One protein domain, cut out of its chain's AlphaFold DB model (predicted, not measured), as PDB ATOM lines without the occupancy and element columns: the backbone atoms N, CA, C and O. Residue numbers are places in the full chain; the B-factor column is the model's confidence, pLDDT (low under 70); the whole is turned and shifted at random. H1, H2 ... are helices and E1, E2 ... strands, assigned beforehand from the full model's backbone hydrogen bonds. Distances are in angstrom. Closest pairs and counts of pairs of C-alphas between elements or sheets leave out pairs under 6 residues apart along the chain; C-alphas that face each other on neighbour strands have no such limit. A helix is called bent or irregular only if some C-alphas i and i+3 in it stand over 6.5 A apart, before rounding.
ATOM      1  N   ASP A  31      41.058  80.799  26.182       88.94
ATOM      2  CA  ASP A  31      41.410  79.804  25.167       88.94
ATOM      3  C   ASP A  31      40.137  79.303  24.466       88.94
ATOM      4  O   ASP A  31      39.181  78.846  25.107       88.94
ATOM      5  N   PHE A  32      40.111  79.374  23.134       86.00
ATOM      6  CA  PHE A  32      38.996  78.885  22.328       86.00
ATOM      7  C   PHE A  32      38.713  77.395  22.507       86.00
ATOM      8  O   PHE A  32      37.558  76.992  22.371       86.00
ATOM      9  N   ALA A  33      39.708  76.566  22.821       84.00
ATOM     10  CA  ALA A  33      39.469  75.164  23.131       84.00
ATOM     11  C   ALA A  33      38.599  75.035  24.392       84.00
ATOM     12  O   ALA A  33      37.587  74.333  24.366       84.00
ATOM     13  N   LEU A  34      38.895  75.786  25.454       85.25
ATOM     14  CA  LEU A  34      38.058  75.804  26.661       85.25
ATOM     15  C   LEU A  34      36.633  76.300  26.379       85.25
ATOM     16  O   LEU A  34      35.686  75.828  27.011       85.25
ATOM     17  N   LEU A  35      36.457  77.206  25.411       87.38
ATOM     18  CA  LEU A  35      35.137  77.667  24.966       87.38
ATOM     19  C   LEU A  35      34.405  76.650  24.078       87.38
ATOM     20  O   LEU A  35      33.178  76.581  24.126       87.38
ATOM     21  N   ASN A  36      35.122  75.842  23.300       89.81
ATOM     22  CA  ASN A  36      34.533  74.905  22.345       89.81
ATOM     23  C   ASN A  36      34.063  73.586  22.982       89.81
ATOM     24  O   ASN A  36      33.143  72.961  22.459       89.81
ATOM     25  N   TRP A  37      34.664  73.146  24.088       90.19
ATOM     26  CA  TRP A  37      34.400  71.828  24.684       90.19
ATOM     27  C   TRP A  37      33.660  71.920  26.014       90.19
ATOM     28  O   TRP A  37      34.006  72.740  26.861       90.19
ATOM     29  N   GLU A  38      32.662  71.060  26.219       90.44
ATOM     30  CA  GLU A  38      31.958  70.958  27.500       90.44
ATOM     31  C   GLU A  38      32.906  70.608  28.665       90.44
ATOM     32  O   GLU A  38      33.953  69.980  28.461       90.44
ATOM     33  N   PRO A  39      32.567  70.983  29.917       83.44
ATOM     34  CA  PRO A  39      33.350  70.585  31.080       83.44
ATOM     35  C   PRO A  39      33.486  69.060  31.149       83.44
ATOM     36  O   PRO A  39      32.508  68.330  30.994       83.44
ATOM     37  N   GLY A  40      34.701  68.570  31.403       79.25
ATOM     38  CA  GLY A  40      35.019  67.136  31.345       79.25
ATOM     39  C   GLY A  40      35.880  66.732  30.143       79.25
ATOM     40  O   GLY A  40      36.234  65.559  30.019       79.25
ATOM     41  N   GLY A  41      36.266  67.695  29.300       70.44
ATOM     42  CA  GLY A  41      37.307  67.543  28.284       70.44
ATOM     43  C   GLY A  41      36.770  67.440  26.857       70.44
ATOM     44  O   GLY A  41      35.615  67.739  26.574       70.44
ATOM     45  N   TYR A  42      37.627  66.979  25.946       78.44
ATOM     46  CA  TYR A  42      37.431  66.979  24.488       78.44
ATOM     47  C   TYR A  42      36.407  65.955  23.953       78.44
ATOM     48  O   TYR A  42      36.498  65.514  22.812       78.44
ATOM     49  N   ASN A  43      35.448  65.535  24.780       81.88
ATOM     50  CA  ASN A  43      34.511  64.457  24.450       81.88
ATOM     51  C   ASN A  43      33.220  64.963  23.796       81.88
ATOM     52  O   ASN A  43      32.596  64.231  23.030       81.88
ATOM     53  N   LEU A  44      32.807  66.197  24.102       88.50
ATOM     54  CA  LEU A  44      31.584  66.791  23.571       88.50
ATOM     55  C   LEU A  44      31.801  68.271  23.258       88.50
ATOM     56  O   LEU A  44      32.091  69.068  24.150       88.50
ATOM     57  N   ALA A  45      31.666  68.626  21.982       90.62
ATOM     58  CA  ALA A  45      31.706  70.018  21.559       90.62
ATOM     59  C   ALA A  45      30.408  70.728  21.971       90.62
ATOM     60  O   ALA A  45      29.314  70.179  21.800       90.62
ATOM     61  N   ARG A  46      30.535  71.957  22.481       93.81
ATOM     62  CA  ARG A  46      29.406  72.858  22.727       93.81
ATOM     63  C   ARG A  46      28.723  73.230  21.423       93.81
ATOM     64  O   ARG A  46      29.306  73.168  20.337       93.81
ATOM     65  N   LYS A  47      27.473  73.675  21.532       94.81
ATOM     66  CA  LYS A  47      26.759  74.213  20.374       94.81
ATOM     67  C   LYS A  47      27.437  75.485  19.896       94.81
ATOM     68  O   LYS A  47      27.844  76.326  20.693       94.81
ATOM     69  N   ARG A  48      27.496  75.653  18.579       93.62
ATOM     70  CA  ARG A  48      28.176  76.776  17.930       93.62
ATOM     71  C   ARG A  48      27.724  78.128  18.486       93.62
ATOM     72  O   ARG A  48      28.556  78.978  18.775       93.62
ATOM     73  N   GLU A  49      26.422  78.323  18.652       94.69
ATOM     74  CA  GLU A  49      25.837  79.582  19.116       94.69
ATOM     75  C   GLU A  49      26.256  79.915  20.555       94.69
ATOM     76  O   GLU A  49      26.494  81.079  20.878       94.69
ATOM     77  N   GLU A  50      26.397  78.893  21.402       95.06
ATOM     78  CA  GLU A  50      26.871  79.039  22.780       95.06
ATOM     79  C   GLU A  50      28.342  79.467  22.791       95.06
ATOM     80  O   GLU A  50      28.687  80.442  23.457       95.06
ATOM     81  N   VAL A  51      29.186  78.826  21.974       95.00
ATOM     82  CA  VAL A  51      30.607  79.188  21.833       95.00
ATOM     83  C   VAL A  51      30.772  80.631  21.354       95.00
ATOM     84  O   VAL A  51      31.561  81.383  21.925       95.00
ATOM     85  N   ILE A  52      30.003  81.050  20.342       94.81
ATOM     86  CA  ILE A  52      30.037  82.428  19.822       94.81
ATOM     87  C   ILE A  52      29.624  83.423  20.908       94.81
ATOM     88  O   ILE A  52      30.268  84.459  21.073       94.81
ATOM     89  N   SER A  53      28.563  83.117  21.659       95.31
ATOM     90  CA  SER A  53      28.108  83.960  22.766       95.31
ATOM     91  C   SER A  53      29.206  84.133  23.819       95.31
ATOM     92  O   SER A  53      29.546  85.258  24.180       95.31
ATOM     93  N   MET A  54      29.835  83.033  24.246       94.06
ATOM     94  CA  MET A  54      30.923  83.064  25.227       94.06
ATOM     95  C   MET A  54      32.149  83.830  24.719       94.06
ATOM     96  O   MET A  54      32.710  84.635  25.456       94.06
ATOM     97  N   ALA A  55      32.538  83.633  23.456       93.56
ATOM     98  CA  ALA A  55      33.663  84.344  22.853       93.56
ATOM     99  C   ALA A  55      33.422  85.860  22.804       93.56
ATOM    100  O   ALA A  55      34.313  86.641  23.133       93.56
ATOM    101  N   ARG A  56      32.202  86.290  22.461       93.81
ATOM    102  CA  ARG A  56      31.829  87.714  22.471       93.81
ATOM    103  C   ARG A  56      31.840  88.308  23.876       93.81
ATOM    104  O   ARG A  56      32.258  89.449  24.028       93.81
ATOM    105  N   VAL A  57      31.406  87.549  24.883       93.69
ATOM    106  CA  VAL A  57      31.483  87.975  26.288       93.69
ATOM    107  C   VAL A  57      32.940  88.136  26.721       93.69
ATOM    108  O   VAL A  57      33.285  89.175  27.271       93.69
ATOM    109  N   ALA A  58      33.813  87.173  26.412       91.38
ATOM    110  CA  ALA A  58      35.243  87.280  26.708       91.38
ATOM    111  C   ALA A  58      35.893  88.486  26.001       91.38
ATOM    112  O   ALA A  58      36.735  89.172  26.576       91.38
ATOM    113  N   ALA A  59      35.460  88.784  24.775       92.19
ATOM    114  CA  ALA A  59      35.956  89.908  23.988       92.19
ATOM    115  C   ALA A  59      35.326  91.272  24.346       92.19
ATOM    116  O   ALA A  59      35.684  92.281  23.730       92.19
ATOM    117  N   ALA A  60      34.397  91.326  25.310       91.62
ATOM    118  CA  ALA A  60      33.744  92.565  25.738       91.62
ATOM    119  C   ALA A  60      34.620  93.419  26.671       91.62
ATOM    120  O   ALA A  60      34.362  94.613  26.824       91.62
ATOM    121  N   GLU A  61      35.652  92.820  27.271       87.94
ATOM    122  CA  GLU A  61      36.591  93.512  28.152       87.94
ATOM    123  C   GLU A  61      37.471  94.521  27.392       87.94
ATOM    124  O   GLU A  61      37.749  94.396  26.195       87.94
ATOM    125  N   ILE A  69      43.029  78.058  17.220       87.50
ATOM    126  CA  ILE A  69      42.939  77.759  15.767       87.50
ATOM    127  C   ILE A  69      41.557  77.932  15.133       87.50
ATOM    128  O   ILE A  69      41.387  77.766  13.922       87.50
ATOM    129  N   TYR A  70      40.524  78.180  15.933       88.12
ATOM    130  CA  TYR A  70      39.144  78.109  15.463       88.12
ATOM    131  C   TYR A  70      38.777  79.369  14.677       88.12
ATOM    132  O   TYR A  70      38.163  80.292  15.209       88.12
ATOM    133  N   GLY A  71      39.108  79.393  13.383       88.81
ATOM    134  CA  GLY A  71      38.886  80.551  12.507       88.81
ATOM    135  C   GLY A  71      37.444  81.077  12.503       88.81
ATOM    136  O   GLY A  71      37.227  82.277  12.370       88.81
ATOM    137  N   TRP A  72      36.460  80.200  12.722       92.75
ATOM    138  CA  TRP A  72      35.046  80.576  12.822       92.75
ATOM    139  C   TRP A  72      34.658  81.241  14.151       92.75
ATOM    140  O   TRP A  72      33.615  81.885  14.205       92.75
ATOM    141  N   ILE A  73      35.454  81.078  15.213       93.12
ATOM    142  CA  ILE A  73      35.313  81.830  16.466       93.12
ATOM    143  C   ILE A  73      36.106  83.135  16.352       93.12
ATOM    144  O   ILE A  73      35.587  84.200  16.677       93.12
ATOM    145  N   VAL A  74      37.329  83.071  15.808       92.31
ATOM    146  CA  VAL A  74      38.176  84.246  15.541       92.31
ATOM    147  C   VAL A  74      37.404  85.300  14.753       92.31
ATOM    148  O   VAL A  74      37.387  86.462  15.152       92.31
ATOM    149  N   SER A  75      36.711  84.909  13.678       93.62
ATOM    150  CA  SER A  75      35.946  85.836  12.835       93.62
ATOM    151  C   SER A  75      34.876  86.631  13.587       93.62
ATOM    152  O   SER A  75      34.524  87.726  13.157       93.62
ATOM    153  N   GLU A  76      34.369  86.107  14.704       94.88
ATOM    154  CA  GLU A  76      33.322  86.750  15.506       94.88
ATOM    155  C   GLU A  76      33.866  87.827  16.448       94.88
ATOM    156  O   GLU A  76      33.133  88.753  16.795       94.88
ATOM    157  N   ILE A  77      35.134  87.726  16.861       93.50
ATOM    158  CA  ILE A  77      35.758  88.663  17.809       93.50
ATOM    159  C   ILE A  77      36.806  89.572  17.162       93.50
ATOM    160  O   ILE A  77      37.122  90.630  17.704       93.50
ATOM    161  N   LEU A  78      37.313  89.202  15.982       93.19
ATOM    162  CA  LEU A  78      38.316  89.963  15.242       93.19
ATOM    163  C   LEU A  78      37.920  91.433  15.002       93.19
ATOM    164  O   LEU A  78      38.792  92.285  15.147       93.19
ATOM    165  N   PRO A  79      36.644  91.790  14.725       93.38
ATOM    166  CA  PRO A  79      36.249  93.196  14.593       93.38
ATOM    167  C   PRO A  79      36.465  94.041  15.859       93.38
ATOM    168  O   PRO A  79      36.574  95.262  15.766       93.38
ATOM    169  N   ALA A  80      36.502  93.413  17.039       91.38
ATOM    170  CA  ALA A  80      36.764  94.073  18.316       91.38
ATOM    171  C   ALA A  80      38.250  94.046  18.714       91.38
ATOM    172  O   ALA A  80      38.631  94.734  19.665       91.38
ATOM    173  N   ALA A  81      39.079  93.265  18.014       94.12
ATOM    174  CA  ALA A  81      40.504  93.147  18.274       94.12
ATOM    175  C   ALA A  81      41.265  94.384  17.776       94.12
ATOM    176  O   ALA A  81      40.973  94.943  16.720       94.12
ATOM    177  N   SER A  82      42.287  94.791  18.523       95.06
ATOM    178  CA  SER A  82      43.258  95.803  18.094       95.06
ATOM    179  C   SER A  82      44.496  95.189  17.440       95.06
ATOM    180  O   SER A  82      45.234  95.894  16.758       95.06
ATOM    181  N   ALA A  83      44.749  93.899  17.677       93.50
ATOM    182  CA  ALA A  83      45.884  93.173  17.125       93.50
ATOM    183  C   ALA A  83      45.532  91.702  16.865       93.50
ATOM    184  O   ALA A  83      44.764  91.089  17.609       93.50
ATOM    185  N   LEU A  84      46.147  91.145  15.823       93.06
ATOM    186  CA  LEU A  84      46.180  89.718  15.529       93.06
ATOM    187  C   LEU A  84      47.647  89.291  15.490       93.06
ATOM    188  O   LEU A  84      48.436  89.874  14.745       93.06
ATOM    189  N   VAL A  85      48.000  88.283  16.277       89.69
ATOM    190  CA  VAL A  85      49.325  87.664  16.278       89.69
ATOM    191  C   VAL A  85      49.174  86.261  15.716       89.69
ATOM    192  O   VAL A  85      48.421  85.458  16.256       89.69
ATOM    193  N   TRP A  86      49.877  85.978  14.624       89.06
ATOM    194  CA  TRP A  86      49.983  84.632  14.075       89.06
ATOM    195  C   TRP A  86      51.323  84.038  14.495       89.06
ATOM    196  O   TRP A  86      52.371  84.581  14.140       89.06
ATOM    197  N   ILE A  87      51.289  82.954  15.262       84.25
ATOM    198  CA  ILE A  87      52.482  82.234  15.695       84.25
ATOM    199  C   ILE A  87      52.673  81.047  14.762       84.25
ATOM    200  O   ILE A  87      51.878  80.107  14.755       84.25
ATOM    201  N   ASP A  88      53.745  81.114  13.983       83.12
ATOM    202  CA  ASP A  88      54.197  80.042  13.109       83.12
ATOM    203  C   ASP A  88      55.517  79.510  13.666       83.12
ATOM    204  O   ASP A  88      56.527  80.218  13.683       83.12
ATOM    205  N   VAL A  89      55.466  78.310  14.235       73.88
ATOM    206  CA  VAL A  89      56.618  77.605  14.802       73.88
ATOM    207  C   VAL A  89      56.682  76.234  14.140       73.88
ATOM    208  O   VAL A  89      55.717  75.475  14.226       73.88
ATOM    209  N   ASP A  90      57.802  75.983  13.460       60.34
ATOM    210  CA  ASP A  90      58.113  74.757  12.710       60.34
ATOM    211  C   ASP A  90      58.308  73.524  13.611       60.34
ATOM    212  O   ASP A  90      59.014  73.637  14.647       60.34
TER     213      ASP A  90
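Overview. This is residues 31 to 61 and 69 to 90 of the 90 residues of an uncharacterized protein of Burkholderia gladioli pv. gladioli (UniProt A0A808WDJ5). Three helices make a small, loosely gathered cluster in which H2, the longest, packs with H1 at one part of its length and with H3 at another, while an extended arm made of strand E1 and residues 88 to 90 runs away from H3. The long link of residues 37 to 47 loops out at the H1 end of the cluster, and the arm lies at the other end. The printed part has 53 residues, with the named elements H1, H2, H3 and E1 in that order along the chain, and its class is mostly helix. It is only just loose, close to compact, with a radius of gyration of the C-alphas of 12.1 A, and only just flat, with spans of 32 by 31 by 17 A.

Along the chain. Begin at Asp 31, the first printed residue, and find C-alpha 32 at (38.996, 78.885, 22.328), where the short helix H1, residues 32 to 36, starts. Go on past the link to C-alpha 48 at (28.176, 76.776, 17.930); from there H2, residues 48 to 58, runs 15.4 A to its last C-alpha. After the cut, look for H3 at residues 71 to 80, 14.9 A long. H3 is irregular, with C-alphas 76 and 79 7.1 A apart, and its line is a rough one. Strand E1, residues 83 to 87, covers 12.9 A and ends at C-alpha 87 at (52.482, 82.234, 15.695).

Arrangement. Start from H1, which touches H2; their closest C-alphas, those of Leu 35 and Val 51, are 5.7 A apart. H2 also touches H3, closest at the C-alphas of Arg 56 and Ile 77, 6.2 A apart. H2 and H3 run the same way at a shallow tilt of 34 degrees, only just short of steep. H1 and H3 are close but not clearly touching, with the C-alphas of Phe 32 and Ile 73 at 7.5 A. E1 pairs with no named strand. It is apart from H1 and H2, and its closest C-alpha pair with H3, Leu 78 and Leu 84, is 7.9 A apart. In H1 and H2 every O i to N i+4 pair is within hydrogen-bond range; in H3 2 of 6 are, beside 3 of 7 O i to N i+3 pairs.

Size, cuts and confidence. The two C-alphas farthest apart, those of Glu 49 and Asp 90, are 33.3 A from each other. Residues 62 to 68 are not printed, and C-alphas 61 and 69 stand 21.0 A apart across this cut, within the link from H2 to H3. The link from H1 to H2 is long, with 11 residues, and the link from H3 to E1 is tight. The mean pLDDT of the printed part is 89.2, and look to residue 90, the chain's last, for the one printed residue under 70.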